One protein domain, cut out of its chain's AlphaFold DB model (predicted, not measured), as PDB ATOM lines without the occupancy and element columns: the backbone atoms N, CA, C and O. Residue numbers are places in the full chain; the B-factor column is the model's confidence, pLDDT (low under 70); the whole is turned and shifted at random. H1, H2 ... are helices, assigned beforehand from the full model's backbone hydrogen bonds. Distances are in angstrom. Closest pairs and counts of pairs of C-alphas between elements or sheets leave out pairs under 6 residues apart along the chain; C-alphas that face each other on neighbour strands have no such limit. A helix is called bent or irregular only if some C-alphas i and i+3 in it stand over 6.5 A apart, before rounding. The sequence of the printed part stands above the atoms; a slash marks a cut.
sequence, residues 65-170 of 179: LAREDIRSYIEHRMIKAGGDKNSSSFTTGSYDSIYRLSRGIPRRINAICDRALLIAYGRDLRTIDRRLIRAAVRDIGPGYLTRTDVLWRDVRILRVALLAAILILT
ATOM      1  N   LEU A  65      11.658 -18.860 -27.092       95.88
ATOM      2  CA  LEU A  65      10.368 -18.741 -26.413       95.88
ATOM      3  C   LEU A  65       9.858 -17.298 -26.451       95.88
ATOM      4  O   LEU A  65      10.639 -16.352 -26.293       95.88
ATOM      5  N   ALA A  66       8.545 -17.141 -26.615       95.25
ATOM      6  CA  ALA A  66       7.901 -15.844 -26.507       95.25
ATOM      7  C   ALA A  66       7.840 -15.400 -25.035       95.25
ATOM      8  O   ALA A  66       8.105 -16.180 -24.117       95.25
ATOM      9  N   ARG A  67       7.533 -14.124 -24.790       95.12
ATOM     10  CA  ARG A  67       7.545 -13.547 -23.433       95.12
ATOM     11  C   ARG A  67       6.519 -14.229 -22.527       95.12
ATOM     12  O   ARG A  67       6.793 -14.480 -21.357       95.12
ATOM     13  N   GLU A  68       5.352 -14.495 -23.085       95.12
ATOM     14  CA  GLU A  68       4.206 -15.174 -22.495       95.12
ATOM     15  C   GLU A  68       4.537 -16.608 -22.055       95.12
ATOM     16  O   GLU A  68       4.062 -17.052 -21.010       95.12
ATOM     17  N   ASP A  69       5.445 -17.285 -22.763       95.69
ATOM     18  CA  ASP A  69       5.817 -18.675 -22.486       95.69
ATOM     19  C   ASP A  69       6.857 -18.811 -21.368       95.69
ATOM     20  O   ASP A  69       7.034 -19.892 -20.808       95.69
ATOM     21  N   ILE A  70       7.559 -17.728 -21.013       95.62
ATOM     22  CA  ILE A  70       8.672 -17.762 -20.047       95.62
ATOM     23  C   ILE A  70       8.221 -18.253 -18.681       95.62
ATOM     24  O   ILE A  70       8.917 -19.050 -18.051       95.62
ATOM     25  N   ARG A  71       7.061 -17.777 -18.227       94.75
ATOM     26  CA  ARG A  71       6.493 -18.185 -16.945       94.75
ATOM     27  C   ARG A  71       6.209 -19.682 -16.938       94.75
ATOM     28  O   ARG A  71       6.744 -20.392 -16.095       94.75
ATOM     29  N   SER A  72       5.441 -20.144 -17.926       94.31
ATOM     30  CA  SER A  72       5.070 -21.555 -18.080       94.31
ATOM     31  C   SER A  72       6.306 -22.451 -18.180       94.31
ATOM     32  O   SER A  72       6.396 -23.471 -17.503       94.31
ATOM     33  N   TYR A  73       7.315 -22.026 -18.945       95.44
ATOM     34  CA  TYR A  73       8.579 -22.740 -19.070       95.44
ATOM     35  C   TYR A  73       9.301 -22.896 -17.726       95.44
ATOM     36  O   TYR A  73       9.698 -24.005 -17.369       95.44
ATOM     37  N   ILE A  74       9.474 -21.804 -16.975       94.31
ATOM     38  CA  ILE A  74      10.184 -21.832 -15.689       94.31
ATOM     39  C   ILE A  74       9.399 -22.647 -14.665       94.31
ATOM     40  O   ILE A  74       9.974 -23.524 -14.030       94.31
ATOM     41  N   GLU A  75       8.094 -22.414 -14.534       92.06
ATOM     42  CA  GLU A  75       7.237 -23.144 -13.594       92.06
ATOM     43  C   GLU A  75       7.230 -24.647 -13.909       92.06
ATOM     44  O   GLU A  75       7.425 -25.468 -13.014       92.06
ATOM     45  N   HIS A  76       7.136 -25.024 -15.187       93.06
ATOM     46  CA  HIS A  76       7.252 -26.419 -15.611       93.06
ATOM     47  C   HIS A  76       8.603 -27.038 -15.223       93.06
ATOM     48  O   HIS A  76       8.660 -28.172 -14.741       93.06
ATOM     49  N   ARG A  77       9.706 -26.303 -15.417       92.25
ATOM     50  CA  ARG A  77      11.056 -26.759 -15.057       92.25
ATOM     51  C   ARG A  77      11.231 -26.910 -13.548       92.25
ATOM     52  O   ARG A  77      11.853 -27.881 -13.131       92.25
ATOM     53  N   MET A  78      10.655 -26.008 -12.754       91.00
ATOM     54  CA  MET A  78      10.654 -26.101 -11.293       91.00
ATOM     55  C   MET A  78       9.890 -27.337 -10.815       91.00
ATOM     56  O   MET A  78      10.417 -28.094 -10.004       91.00
ATOM     57  N   ILE A  79       8.704 -27.598 -11.373       90.75
ATOM     58  CA  ILE A  79       7.913 -28.798 -11.056       90.75
ATOM     59  C   ILE A  79       8.701 -30.067 -11.404       90.75
ATOM     60  O   ILE A  79       8.788 -30.986 -10.594       90.75
ATOM     61  N   LYS A  80       9.340 -30.117 -12.583       90.19
ATOM     62  CA  LYS A  80      10.192 -31.256 -12.966       90.19
ATOM     63  C   LYS A  80      11.400 -31.459 -12.048       90.19
ATOM     64  O   LYS A  80      11.885 -32.580 -11.953       90.19
ATOM     65  N   ALA A  81      11.881 -30.404 -11.394       86.44
ATOM     66  CA  ALA A  81      12.959 -30.472 -10.413       86.44
ATOM     67  C   ALA A  81      12.472 -30.851  -8.996       86.44
ATOM     68  O   ALA A  81      13.273 -30.847  -8.067       86.44
ATOM     69  N   GLY A  82      11.183 -31.171  -8.821       85.50
ATOM     70  CA  GLY A  82      10.587 -31.517  -7.525       85.50
ATOM     71  C   GLY A  82      10.120 -30.314  -6.698       85.50
ATOM     72  O   GLY A  82       9.800 -30.475  -5.525       85.50
ATOM     73  N   GLY A  83      10.085 -29.112  -7.284       80.94
ATOM     74  CA  GLY A  83       9.531 -27.922  -6.638       80.94
ATOM     75  C   GLY A  83       8.005 -27.970  -6.543       80.94
ATOM     76  O   GLY A  83       7.334 -28.528  -7.413       80.94
ATOM     77  N   ASP A  84       7.449 -27.348  -5.504       74.56
ATOM     78  CA  ASP A  84       6.000 -27.246  -5.330       74.56
ATOM     79  C   ASP A  84       5.415 -26.191  -6.289       74.56
ATOM     80  O   ASP A  84       5.957 -25.099  -6.480       74.56
ATOM     81  N   LYS A  85       4.264 -26.507  -6.888       62.91
ATOM     82  CA  LYS A  85       3.513 -25.614  -7.782       62.91
ATOM     83  C   LYS A  85       3.080 -24.329  -7.067       62.91
ATOM     84  O   LYS A  85       2.933 -23.292  -7.710       62.91
ATOM     85  N   ASN A  86       2.917 -24.389  -5.744       58.09
ATOM     86  CA  ASN A  86       2.517 -23.253  -4.913       58.09
ATOM     87  C   ASN A  86       3.704 -22.468  -4.331       58.09
ATOM     88  O   ASN A  86       3.517 -21.362  -3.825       58.09
ATOM     89  N   SER A  87       4.934 -22.974  -4.451       59.69
ATOM     90  CA  SER A  87       6.150 -22.272  -4.028       59.69
ATOM     91  C   SER A  87       6.747 -21.471  -5.186       59.69
ATOM     92  O   SER A  87       7.905 -21.665  -5.553       59.69
ATOM     93  N   SER A  88       5.959 -20.589  -5.811       60.44
ATOM     94  CA  SER A  88       6.473 -19.689  -6.850       60.44
ATOM     95  C   SER A  88       7.468 -18.702  -6.234       60.44
ATOM     96  O   SER A  88       7.118 -17.570  -5.907       60.44
ATOM     97  N   SER A  89       8.731 -19.111  -6.109       81.88
ATOM     98  CA  SER A  89       9.820 -18.239  -5.671       81.88
ATOM     99  C   SER A  89       9.992 -17.052  -6.616       81.88
ATOM    100  O   SER A  89      10.434 -15.997  -6.188       81.88
ATOM    101  N   PHE A  90       9.622 -17.168  -7.893       92.56
ATOM    102  CA  PHE A  90       9.786 -16.103  -8.881       92.56
ATOM    103  C   PHE A  90       8.613 -15.112  -8.876       92.56
ATOM    104  O   PHE A  90       7.442 -15.482  -8.920       92.56
ATOM    105  N   THR A  91       8.937 -13.821  -8.880       93.38
ATOM    106  CA  THR A  91       7.958 -12.728  -9.006       93.38
ATOM    107  C   THR A  91       7.588 -12.438 -10.468       93.38
ATOM    108  O   THR A  91       8.349 -12.712 -11.398       93.38
ATOM    109  N   THR A  92       6.467 -11.751 -10.707       91.38
ATOM    110  CA  THR A  92       6.114 -11.263 -12.057       91.38
ATOM    111  C   THR A  92       7.240 -10.421 -12.676       91.38
ATOM    112  O   THR A  92       7.595 -10.585 -13.842       91.38
ATOM    113  N   GLY A  93       7.884  -9.572 -11.865       93.88
ATOM    114  CA  GLY A  93       9.002  -8.738 -12.307       93.88
ATOM    115  C   GLY A  93      10.280  -9.517 -12.646       93.88
ATOM    116  O   GLY A  93      11.082  -9.034 -13.456       93.88
ATOM    117  N   SER A  94      10.493 -10.707 -12.066       95.50
ATOM    118  CA  SER A  94      11.630 -11.559 -12.431       95.50
ATOM    119  C   SER A  94      11.426 -12.217 -13.788       95.50
ATOM    120  O   SER A  94      12.370 -12.193 -14.574       95.50
ATOM    121  N   TYR A  95      10.221 -12.696 -14.121       95.94
ATOM    122  CA  TYR A  95       9.934 -13.281 -15.441       95.94
ATOM    123  C   TYR A  95      10.241 -12.304 -16.581       95.94
ATOM    124  O   TYR A  95      10.972 -12.634 -17.517       95.94
ATOM    125  N   ASP A  96       9.805 -11.053 -16.438       94.94
ATOM    126  CA  ASP A  96      10.106  -9.990 -17.400       94.94
ATOM    127  C   ASP A  96      11.598  -9.687 -17.519       94.94
ATOM    128  O   ASP A  96      12.117  -9.395 -18.599       94.94
ATOM    129  N   SER A  97      12.307  -9.718 -16.391       95.31
ATOM    130  CA  SER A  97      13.749  -9.514 -16.390       95.31
ATOM    131  C   SER A  97      14.477 -10.663 -17.074       95.31
ATOM    132  O   SER A  97      15.370 -10.407 -17.879       95.31
ATOM    133  N   ILE A  98      14.071 -11.901 -16.797       95.75
ATOM    134  CA  ILE A  98      14.634 -13.105 -17.403       95.75
ATOM    135  C   ILE A  98      14.414 -13.080 -18.913       95.75
ATOM    136  O   ILE A  98      15.376 -13.287 -19.644       95.75
ATOM    137  N   TYR A  99      13.208 -12.755 -19.394       95.62
ATOM    138  CA  TYR A  99      12.930 -12.653 -20.830       95.62
ATOM    139  C   TYR A  99      13.861 -11.660 -21.531       95.62
ATOM    140  O   TYR A  99      14.512 -12.005 -22.515       95.62
ATOM    141  N   ARG A 100      13.981 -10.430 -21.010       93.31
ATOM    142  CA  ARG A 100      14.828  -9.394 -21.630       93.31
ATOM    143  C   ARG A 100      16.301  -9.799 -21.696       93.31
ATOM    144  O   ARG A 100      16.978  -9.480 -22.670       93.31
ATOM    145  N   LEU A 101      16.794 -10.481 -20.661       92.81
ATOM    146  CA  LEU A 101      18.199 -10.877 -20.542       92.81
ATOM    147  C   LEU A 101      18.511 -12.143 -21.356       92.81
ATOM    148  O   LEU A 101      19.562 -12.227 -21.987       92.81
ATOM    149  N   SER A 102      17.588 -13.107 -21.395       93.81
ATOM    150  CA  SER A 102      17.750 -14.367 -22.129       93.81
ATOM    151  C   SER A 102      17.362 -14.271 -23.606       93.81
ATOM    152  O   SER A 102      17.845 -15.063 -24.415       93.81
ATOM    153  N   ARG A 103      16.495 -13.311 -23.960       92.81
ATOM    154  CA  ARG A 103      15.801 -13.193 -25.254       92.81
ATOM    155  C   ARG A 103      14.996 -14.444 -25.626       92.81
ATOM    156  O   ARG A 103      14.932 -14.805 -26.796       92.81
ATOM    157  N   GLY A 104      14.456 -15.132 -24.622       94.25
ATOM    158  CA  GLY A 104      13.668 -16.350 -24.812       94.25
ATOM    159  C   GLY A 104      14.489 -17.610 -25.085       94.25
ATOM    160  O   GLY A 104      13.916 -18.662 -25.338       94.25
ATOM    161  N   ILE A 105      15.826 -17.543 -25.044       94.25
ATOM    162  CA  ILE A 105      16.684 -18.706 -25.309       94.25
ATOM    163  C   ILE A 105      16.684 -19.625 -24.073       94.25
ATOM    164  O   ILE A 105      17.236 -19.223 -23.043       94.25
ATOM    165  N   PRO A 106      16.169 -20.870 -24.158       95.00
ATOM    166  CA  PRO A 106      16.028 -21.768 -23.004       95.00
ATOM    167  C   PRO A 106      17.325 -21.989 -22.218       95.00
ATOM    168  O   PRO A 106      17.341 -21.902 -20.994       95.00
ATOM    169  N   ARG A 107      18.454 -22.179 -22.915       93.44
ATOM    170  CA  ARG A 107      19.775 -22.342 -22.281       93.44
ATOM    171  C   ARG A 107      20.183 -21.135 -21.428       93.44
ATOM    172  O   ARG A 107      20.797 -21.304 -20.378       93.44
ATOM    173  N   ARG A 108      19.841 -19.920 -21.865       94.44
ATOM    174  CA  ARG A 108      20.121 -18.685 -21.117       94.44
ATOM    175  C   ARG A 108      19.150 -18.504 -19.962       94.44
ATOM    176  O   ARG A 108      19.580 -18.085 -18.898       94.44
ATOM    177  N   ILE A 109      17.872 -18.831 -20.166       95.75
ATOM    178  CA  ILE A 109      16.861 -18.824 -19.099       95.75
ATOM    179  C   ILE A 109      17.333 -19.708 -17.946       95.75
ATOM    180  O   ILE A 109      17.435 -19.219 -16.827       95.75
ATOM    181  N   ASN A 110      17.700 -20.959 -18.241       95.38
ATOM    182  CA  ASN A 110      18.140 -21.912 -17.224       95.38
ATOM    183  C   ASN A 110      19.364 -21.402 -16.470       95.38
ATOM    184  O   ASN A 110      19.301 -21.278 -15.260       95.38
ATOM    185  N   ALA A 111      20.413 -20.967 -17.173       94.94
ATOM    186  CA  ALA A 111      21.607 -20.442 -16.512       94.94
ATOM    187  C   ALA A 111      21.308 -19.258 -15.570       94.94
ATOM    188  O   ALA A 111      21.863 -19.178 -14.476       94.94
ATOM    189  N   ILE A 112      20.415 -18.345 -15.977       95.50
ATOM    190  CA  ILE A 112      19.983 -17.221 -15.136       95.50
ATOM    191  C   ILE A 112      19.223 -17.729 -13.906       95.50
ATOM    192  O   ILE A 112      19.497 -17.267 -12.799       95.50
ATOM    193  N   CYS A 113      18.274 -18.647 -14.093       94.81
ATOM    194  CA  CYS A 113      17.474 -19.213 -13.010       94.81
ATOM    195  C   CYS A 113      18.332 -20.013 -12.027       94.81
ATOM    196  O   CYS A 113      18.229 -19.774 -10.830       94.81
ATOM    197  N   ASP A 114      19.216 -20.881 -12.518       93.69
ATOM    198  CA  ASP A 114      20.115 -21.711 -11.712       93.69
ATOM    199  C   ASP A 114      21.001 -20.831 -10.824       93.69
ATOM    200  O   ASP A 114      21.089 -21.027  -9.610       93.69
ATOM    201  N   ARG A 115      21.593 -19.775 -11.401       95.06
ATOM    202  CA  ARG A 115      22.401 -18.822 -10.633       95.06
ATOM    203  C   ARG A 115      21.558 -18.016  -9.644       95.06
ATOM    204  O   ARG A 115      22.004 -17.774  -8.527       95.06
ATOM    205  N   ALA A 116      20.353 -17.595 -10.023       95.00
ATOM    206  CA  ALA A 116      19.464 -16.865  -9.122       95.00
ATOM    207  C   ALA A 116      19.033 -17.722  -7.926       95.00
ATOM    208  O   ALA A 116      19.067 -17.233  -6.800       95.00
ATOM    209  N   LEU A 117      18.690 -18.990  -8.160       93.50
ATOM    210  CA  LEU A 117      18.351 -19.962  -7.123       93.50
ATOM    211  C   LEU A 117      19.530 -20.194  -6.173       93.50
ATOM    212  O   LEU A 117      19.345 -20.156  -4.961       93.50
ATOM    213  N   LEU A 118      20.749 -20.333  -6.704       93.94
ATOM    214  CA  LEU A 118      21.958 -20.487  -5.891       93.94
ATOM    215  C   LEU A 118      22.218 -19.266  -4.990       93.94
ATOM    216  O   LEU A 118      22.509 -19.420  -3.804       93.94
ATOM    217  N   ILE A 119      22.083 -18.049  -5.528       94.56
ATOM    218  CA  ILE A 119      22.252 -16.813  -4.745       94.56
ATOM    219  C   ILE A 119      21.140 -16.673  -3.697       94.56
ATOM    220  O   ILE A 119      21.420 -16.234  -2.584       94.56
ATOM    221  N   ALA A 120      19.894 -17.013  -4.039       93.56
ATOM    222  CA  ALA A 120      18.778 -17.014  -3.093       93.56
ATOM    223  C   ALA A 120      19.049 -17.966  -1.927       93.56
ATOM    224  O   ALA A 120      18.964 -17.545  -0.776       93.56
ATOM    225  N   TYR A 121      19.449 -19.202  -2.230       92.06
ATOM    226  CA  TYR A 121      19.776 -20.211  -1.229       92.06
ATOM    227  C   TYR A 121      20.904 -19.748  -0.299       92.06
ATOM    228  O   TYR A 121      20.745 -19.768   0.916       92.06
ATOM    229  N   GLY A 122      22.002 -19.221  -0.852       93.88
ATOM    230  CA  GLY A 122      23.120 -18.709  -0.051       93.88
ATOM    231  C   GLY A 122      22.796 -17.473   0.802       93.88
ATOM    232  O   GLY A 122      23.602 -17.092   1.645       93.88
ATOM    233  N   ARG A 123      21.645 -16.823   0.585       94.00
ATOM    234  CA  ARG A 123      21.177 -15.644   1.338       94.00
ATOM    235  C   ARG A 123      19.914 -15.912   2.158       94.00
ATOM    236  O   ARG A 123      19.325 -14.956   2.654       94.00
ATOM    237  N   ASP A 124      19.483 -17.168   2.238       91.75
ATOM    238  CA  ASP A 124      18.224 -17.586   2.867       91.75
ATOM    239  C   ASP A 124      16.989 -16.803   2.360       91.75
ATOM    240  O   ASP A 124      16.070 -16.439   3.094       91.75
ATOM    241  N   LEU A 125      16.971 -16.491   1.059       90.38
ATOM    242  CA  LEU A 125      15.864 -15.793   0.409       90.38
ATOM    243  C   LEU A 125      14.911 -16.796  -0.238       90.38
ATOM    244  O   LEU A 125      15.310 -17.602  -1.074       90.38
ATOM    245  N   ARG A 126      13.615 -16.675   0.062       87.56
ATOM    246  CA  ARG A 126      12.563 -17.491  -0.576       87.56
ATOM    247  C   ARG A 126      12.013 -16.895  -1.876       87.56
ATOM    248  O   ARG A 126      11.412 -17.617  -2.670       87.56
ATOM    249  N   THR A 127      12.243 -15.599  -2.096       91.56
ATOM    250  CA  THR A 127      11.700 -14.838  -3.228       91.56
ATOM    251  C   THR A 127      12.807 -14.363  -4.167       91.56
ATOM    252  O   THR A 127      13.751 -13.683  -3.769       91.56
ATOM    253  N   ILE A 128      12.645 -14.675  -5.446       94.38
ATOM    254  CA  ILE A 128      13.484 -14.303  -6.575       94.38
ATOM    255  C   ILE A 128      12.811 -13.143  -7.306       94.38
ATOM    256  O   ILE A 128      11.860 -13.296  -8.078       94.38
ATOM    257  N   ASP A 129      13.316 -11.946  -7.044       95.00
ATOM    258  CA  ASP A 129      12.839 -10.709  -7.642       95.00
ATOM    259  C   ASP A 129      13.752 -10.227  -8.786       95.00
ATOM    260  O   ASP A 129      14.794 -10.802  -9.115       95.00
ATOM    261  N   ARG A 130      13.388  -9.101  -9.402       95.62
ATOM    262  CA  ARG A 130      14.199  -8.472 -10.455       95.62
ATOM    263  C   ARG A 130      15.605  -8.062  -9.982       95.62
ATOM    264  O   ARG A 130      16.494  -7.882 -10.820       95.62
ATOM    265  N   ARG A 131      15.827  -7.814  -8.688       94.69
ATOM    266  CA  ARG A 131      17.153  -7.450  -8.157       94.69
ATOM    267  C   ARG A 131      18.048  -8.683  -8.111       94.69
ATOM    268  O   ARG A 131      19.183  -8.598  -8.582       94.69
ATOM    269  N   LEU A 132      17.519  -9.817  -7.661       95.19
ATOM    270  CA  LEU A 132      18.242 -11.083  -7.621       95.19
ATOM    271  C   LEU A 132      18.612 -11.576  -9.024       95.19
ATOM    272  O   LEU A 132      19.760 -11.941  -9.251       95.19
ATOM    273  N   ILE A 133      17.703 -11.464 -10.001       96.19
ATOM    274  CA  ILE A 133      18.010 -11.793 -11.407       96.19
ATOM    275  C   ILE A 133      19.177 -10.955 -11.947       96.19
ATOM    276  O   ILE A 133      20.056 -11.466 -12.636       96.19
ATOM    277  N   ARG A 134      19.223  -9.657 -11.623       93.81
ATOM    278  CA  ARG A 134      20.347  -8.796 -12.024       93.81
ATOM    279  C   ARG A 134      21.645  -9.181 -11.320       93.81
ATOM    280  O   ARG A 134      22.703  -9.096 -11.936       93.81
ATOM    281  N   ALA A 135      21.580  -9.588 -10.053       94.00
ATOM    282  CA  ALA A 135      22.738 -10.112  -9.340       94.00
ATOM    283  C   ALA A 135      23.254 -11.399 -10.001       94.00
ATOM    284  O   ALA A 135      24.435 -11.463 -10.316       94.00
ATOM    285  N   ALA A 136      22.360 -12.338 -10.320       94.94
ATOM    286  CA  ALA A 136      22.682 -13.582 -11.010       94.94
ATOM    287  C   ALA A 136      23.364 -13.342 -12.360       94.94
ATOM    288  O   ALA A 136      24.403 -13.923 -12.642       94.94
ATOM    289  N   VAL A 137      22.845 -12.424 -13.177       93.44
ATOM    290  CA  VAL A 137      23.482 -12.094 -14.460       93.44
ATOM    291  C   VAL A 137      24.866 -11.472 -14.292       93.44
ATOM    292  O   VAL A 137      25.775 -11.817 -15.044       93.44
ATOM    293  N   ARG A 138      25.052 -10.581 -13.310       92.06
ATOM    294  CA  ARG A 138      26.385 -10.028 -13.017       92.06
ATOM    295  C   ARG A 138      27.370 -11.119 -12.602       92.06
ATOM    296  O   ARG A 138      28.523 -11.053 -12.998       92.06
ATOM    297  N   ASP A 139      26.889 -12.116 -11.872       92.06
ATOM    298  CA  ASP A 139      27.678 -13.238 -11.368       92.06
ATOM    299  C   ASP A 139      27.995 -14.295 -12.450       92.06
ATOM    300  O   ASP A 139      29.013 -14.974 -12.383       92.06
ATOM    301  N   ILE A 140      27.149 -14.450 -13.475       90.12
ATOM    302  CA  ILE A 140      27.451 -15.277 -14.665       90.12
ATOM    303  C   ILE A 140      28.492 -14.587 -15.568       90.12
ATOM    304  O   ILE A 140      29.265 -15.247 -16.259       90.12
ATOM    305  N   GLY A 141      28.504 -13.255 -15.571       83.94
ATOM    306  CA  GLY A 141      29.374 -12.441 -16.409       83.94
ATOM    307  C   GLY A 141      28.757 -12.089 -17.776       83.94
ATOM    308  O   GLY A 141      27.909 -12.810 -18.314       83.94
ATOM    309  N   PRO A 142      29.175 -10.959 -18.381       69.31
ATOM    310  CA  PRO A 142      28.563 -10.424 -19.600       69.31
ATOM    311  C   PRO A 142      28.812 -11.285 -20.849       69.31
ATOM    312  O   PRO A 142      28.012 -11.227 -21.787       69.31
ATOM    313  N   GLY A 143      29.880 -12.094 -20.863       71.00
ATOM    314  CA  GLY A 143      30.290 -12.926 -22.003       71.00
ATOM    315  C   GLY A 143      29.336 -14.081 -22.328       71.00
ATOM    316  O   GLY A 143      29.206 -14.479 -23.480       71.00
ATOM    317  N   TYR A 144      28.608 -14.597 -21.336       74.19
ATOM    318  CA  TYR A 144      27.715 -15.746 -21.532       74.19
ATOM    319  C   TYR A 144      26.370 -15.362 -22.178       74.19
ATOM    320  O   TYR A 144      25.751 -16.143 -22.903       74.19
ATOM    321  N   LEU A 145      25.895 -14.138 -21.918       73.06
ATOM    322  CA  LEU A 145      24.611 -13.639 -22.424       73.06
ATOM    323  C   LEU A 145      24.751 -12.776 -23.682       73.06
ATOM    324  O   LEU A 145      23.741 -12.402 -24.293       73.06
ATOM    325  N   THR A 146      25.977 -12.458 -24.097       65.62
ATOM    326  CA  THR A 146      26.210 -11.650 -25.293       65.62
ATOM    327  C   THR A 146      25.736 -12.396 -26.538       65.62
ATOM    328  O   THR A 146      25.875 -13.608 -26.685       65.62
ATOM    329  N   ARG A 147      25.050 -11.672 -27.422       58.88
ATOM    330  CA  ARG A 147      24.688 -12.138 -28.765       58.88
ATOM    331  C   ARG A 147      25.927 -11.986 -29.649       58.88
ATOM    332  O   ARG A 147      26.461 -10.885 -29.709       58.88
ATOM    333  N   THR A 148      26.347 -13.035 -30.351       52.84
ATOM    334  CA  THR A 148      27.353 -12.958 -31.427       52.84
ATOM    335  C   THR A 148      26.754 -12.468 -32.755       52.84
ATOM    336  O   THR A 148      27.333 -12.648 -33.820       52.84
ATOM    337  N   ASP A 149      25.600 -11.799 -32.731       48.78
ATOM    338  CA  ASP A 149      24.906 -11.273 -33.915       48.78
ATOM    339  C   ASP A 149      25.505  -9.963 -34.426       48.78
ATOM    340  O   ASP A 149      24.798  -8.987 -34.683       48.78
ATOM    341  N   VAL A 150      26.824  -9.945 -34.576       50.34
ATOM    342  CA  VAL A 150      27.556  -8.818 -35.155       50.34
ATOM    343  C   VAL A 150      27.146  -8.635 -36.629       50.34
ATOM    344  O   VAL A 150      26.925  -7.521 -37.087       50.34
ATOM    345  N   LEU A 151      26.851  -9.729 -37.339       52.91
ATOM    346  CA  LEU A 151      26.614  -9.719 -38.789       52.91
ATOM    347  C   LEU A 151      25.337  -9.009 -39.283       52.91
ATOM    348  O   LEU A 151      25.319  -8.528 -40.410       52.91
ATOM    349  N   TRP A 152      24.258  -8.910 -38.497       54.69
ATOM    350  CA  TRP A 152      22.996  -8.314 -38.990       54.69
ATOM    351  C   TRP A 152      22.857  -6.815 -38.709       54.69
ATOM    352  O   TRP A 152      22.039  -6.136 -39.336       54.69
ATOM    353  N   ARG A 153      23.635  -6.290 -37.759       54.59
ATOM    354  CA  ARG A 153      23.586  -4.875 -37.378       54.59
ATOM    355  C   ARG A 153      24.349  -4.010 -38.383       54.59
ATOM    356  O   ARG A 153      23.816  -2.982 -38.795       54.59
ATOM    357  N   ASP A 154      25.493  -4.488 -38.865       59.94
ATOM    358  CA  ASP A 154      26.309  -3.776 -39.856       59.94
ATOM    359  C   ASP A 154      25.607  -3.697 -41.218       59.94
ATOM    360  O   ASP A 154      25.558  -2.633 -41.830       59.94
ATOM    361  N   VAL A 155      24.924  -4.768 -41.642       65.38
ATOM    362  CA  VAL A 155      24.152  -4.785 -42.900       65.38
ATOM    363  C   VAL A 155      22.984  -3.789 -42.876       65.38
ATOM    364  O   VAL A 155      22.655  -3.194 -43.903       65.38
ATOM    365  N   ARG A 156      22.348  -3.571 -41.717       71.31
ATOM    366  CA  ARG A 156      21.274  -2.571 -41.581       71.31
ATOM    367  C   ARG A 156      21.806  -1.144 -41.672       71.31
ATOM    368  O   ARG A 156      21.194  -0.337 -42.363       71.31
ATOM    369  N   ILE A 157      22.932  -0.851 -41.021       76.50
ATOM    370  CA  ILE A 157      23.577   0.470 -41.087       76.50
ATOM    371  C   ILE A 157      24.022   0.761 -42.523       76.50
ATOM    372  O   ILE A 157      23.718   1.833 -43.044       76.50
ATOM    373  N   LEU A 158      24.633  -0.218 -43.198       79.94
ATOM    374  CA  LEU A 158      25.065  -0.078 -44.588       79.94
ATOM    375  C   LEU A 158      23.884   0.206 -45.533       79.94
ATOM    376  O   LEU A 158      23.976   1.079 -46.390       79.94
ATOM    377  N   ARG A 159      22.748  -0.485 -45.354       79.62
ATOM    378  CA  ARG A 159      21.535  -0.271 -46.164       79.62
ATOM    379  C   ARG A 159      20.908   1.108 -45.953       79.62
ATOM    380  O   ARG A 159      20.473   1.716 -46.924       79.62
ATOM    381  N   VAL A 160      20.870   1.605 -44.716       83.88
ATOM    382  CA  VAL A 160      20.353   2.955 -44.416       83.88
ATOM    383  C   VAL A 160      21.273   4.027 -44.997       83.88
ATOM    384  O   VAL A 160      20.786   4.972 -45.612       83.88
ATOM    385  N   ALA A 161      22.592   3.852 -44.875       85.19
ATOM    386  CA  ALA A 161      23.568   4.758 -45.472       85.19
ATOM    387  C   ALA A 161      23.447   4.803 -47.007       85.19
ATOM    388  O   ALA A 161      23.465   5.884 -47.591       85.19
ATOM    389  N   LEU A 162      23.243   3.648 -47.654       90.00
ATOM    390  CA  LEU A 162      23.065   3.570 -49.107       90.00
ATOM    391  C   LEU A 162      21.795   4.304 -49.575       90.00
ATOM    392  O   LEU A 162      21.838   5.048 -50.549       90.00
ATOM    393  N   LEU A 163      20.675   4.140 -48.860       89.75
ATOM    394  CA  LEU A 163      19.418   4.835 -49.168       89.75
ATOM    395  C   LEU A 163      19.533   6.352 -48.977       89.75
ATOM    396  O   LEU A 163      19.023   7.110 -49.801       89.75
ATOM    397  N   ALA A 164      20.228   6.798 -47.927       88.12
ATOM    398  CA  ALA A 164      20.483   8.217 -47.693       88.12
ATOM    399  C   ALA A 164      21.359   8.829 -48.799       88.12
ATOM    400  O   ALA A 164      21.051   9.910 -49.294       88.12
ATOM    401  N   ALA A 165      22.405   8.121 -49.240       88.50
ATOM    402  CA  ALA A 165      23.260   8.569 -50.338       88.50
ATOM    403  C   ALA A 165      22.484   8.709 -51.660       88.50
ATOM    404  O   ALA A 165      22.655   9.697 -52.372       88.50
ATOM    405  N   ILE A 166      21.584   7.765 -51.963       90.75
ATOM    406  CA  ILE A 166      20.726   7.823 -53.157       90.75
ATOM    407  C   ILE A 166      19.786   9.038 -53.103       90.75
ATOM    408  O   ILE A 166      19.661   9.743 -54.100       90.75
ATOM    409  N   LEU A 167      19.176   9.323 -51.948       91.25
ATOM    410  CA  LEU A 167      18.300  10.489 -51.752       91.25
ATOM    411  C   LEU A 167      19.028  11.830 -51.925       91.25
ATOM    412  O   LEU A 167      18.466  12.767 -52.488       91.25
ATOM    413  N   ILE A 168      20.278  11.923 -51.466       90.56
ATOM    414  CA  ILE A 168      21.097  13.133 -51.635       90.56
ATOM    415  C   ILE A 168      21.453  13.336 -53.113       90.56
ATOM    416  O   ILE A 168      21.382  14.459 -53.611       90.56
ATOM    417  N   LEU A 169      21.790  12.261 -53.833       88.06
ATOM    418  CA  LEU A 169      22.112  12.329 -55.259       88.06
ATOM    419  C   LEU A 169      20.895  12.723 -56.104       88.06
ATOM    420  O   LEU A 169      21.009  13.596 -56.961       88.06
ATOM    421  N   THR A 170      19.719  12.142 -55.850       84.88
ATOM    422  CA  THR A 170      18.499  12.495 -56.595       84.88
ATOM    423  C   THR A 170      18.006  13.900 -56.258       84.88
ATOM    424  O   THR A 170      17.616  14.638 -57.162       84.88
TER     425      THR A 170
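What this domain is: This is residues 65 to 170 of the 179 residues of the protein "AAA domain-containing protein" of Syntrophus sp. (in: Bacteria) (UniProt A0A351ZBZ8). A compact head of helices has one long helix sticking out from it as an arm. In the head, H3 and H4 cross each other, H2 packs on both of them, H1 lies at one side, and the short H5 comes just before the arm; residues 148 to 170, of which 150 to 170 belong to H6, make the arm. The printed part has 106 residues with six named helices, H1 to H6 in that order, and no named strand: the class is all helix. The whole is only just loose, close to extended, with a radius of gyration of the C-alphas of 19.0 A and spans of 66 by 25 by 20 A, the arm making the length.

Where its parts are: Begin at C-alpha 69 at (5.817, -18.675, -22.486), where H1, residues 69 to 80, starts its 16.4 A. Next come H2, residues 92 to 102, 15.7 A long, and H3, residues 106 to 122, 24.2 A long. Go on to C-alpha 130 at (14.199, -8.472, -10.455), where H4, residues 130 to 140, starts its 15.5 A. H5 is short, residues 142 to 145. H6, residues 150 to 170, runs 31.6 A to C-alpha 170 at (18.499, 12.495, -56.595). H6 is neither bent nor irregular, but only just: C-alphas 151 and 154 are 6.0 A apart.

How they stand to each other: Look first at H2, the hub, which touches H1, H3 and H4. H1 and H2 only just touch, with 3 pairs of C-alphas within 8 A, H1 with residues 70 to 71 alone; the closest C-alphas, of Arg 71 and Tyr 95, are 6.2 A apart, and the lines are about perpendicular at 79 degrees. H2 and H4 touch at a shallow tilt of 29 degrees, the same way; their closest C-alphas, of Ser 94 and Arg 130, are 4.5 A apart. H3 touches H2 with residues 108 to 112 alone, at a steep tilt of 52 degrees, opposite ways, the closest C-alphas being Ser 102 and Arg 108 at 5.0 A. H3 and H4 touch about perpendicular, at 76 degrees, with C-alphas Ala 116 and Ala 136 closest at 5.0 A. H1 and H3 are near each other. H5 is close to H3 but not clearly touching it: C-alphas Arg 108 and Leu 145 are closest at 6.9 A. H6 is apart from the other five helices. In H1, H2, H3 and H4 every O i to N i+4 pair is within hydrogen-bond range, in H6 14 of 17 are, and H5 is too short for such a pair.

The domain as a whole: The two C-alphas farthest apart, of Asp 124 and Thr 170, are 66.6 A from each other. Without the stretch that stands free, 83 residues span 34 by 29 by 20 A. The printed part has no cut, and its one long link is the 11 residues between H1 and H2. Look in the B-factor column for pLDDT under 70 at residues 85 to 88, 142 and 146 to 155; the mean of the printed part is 86.3.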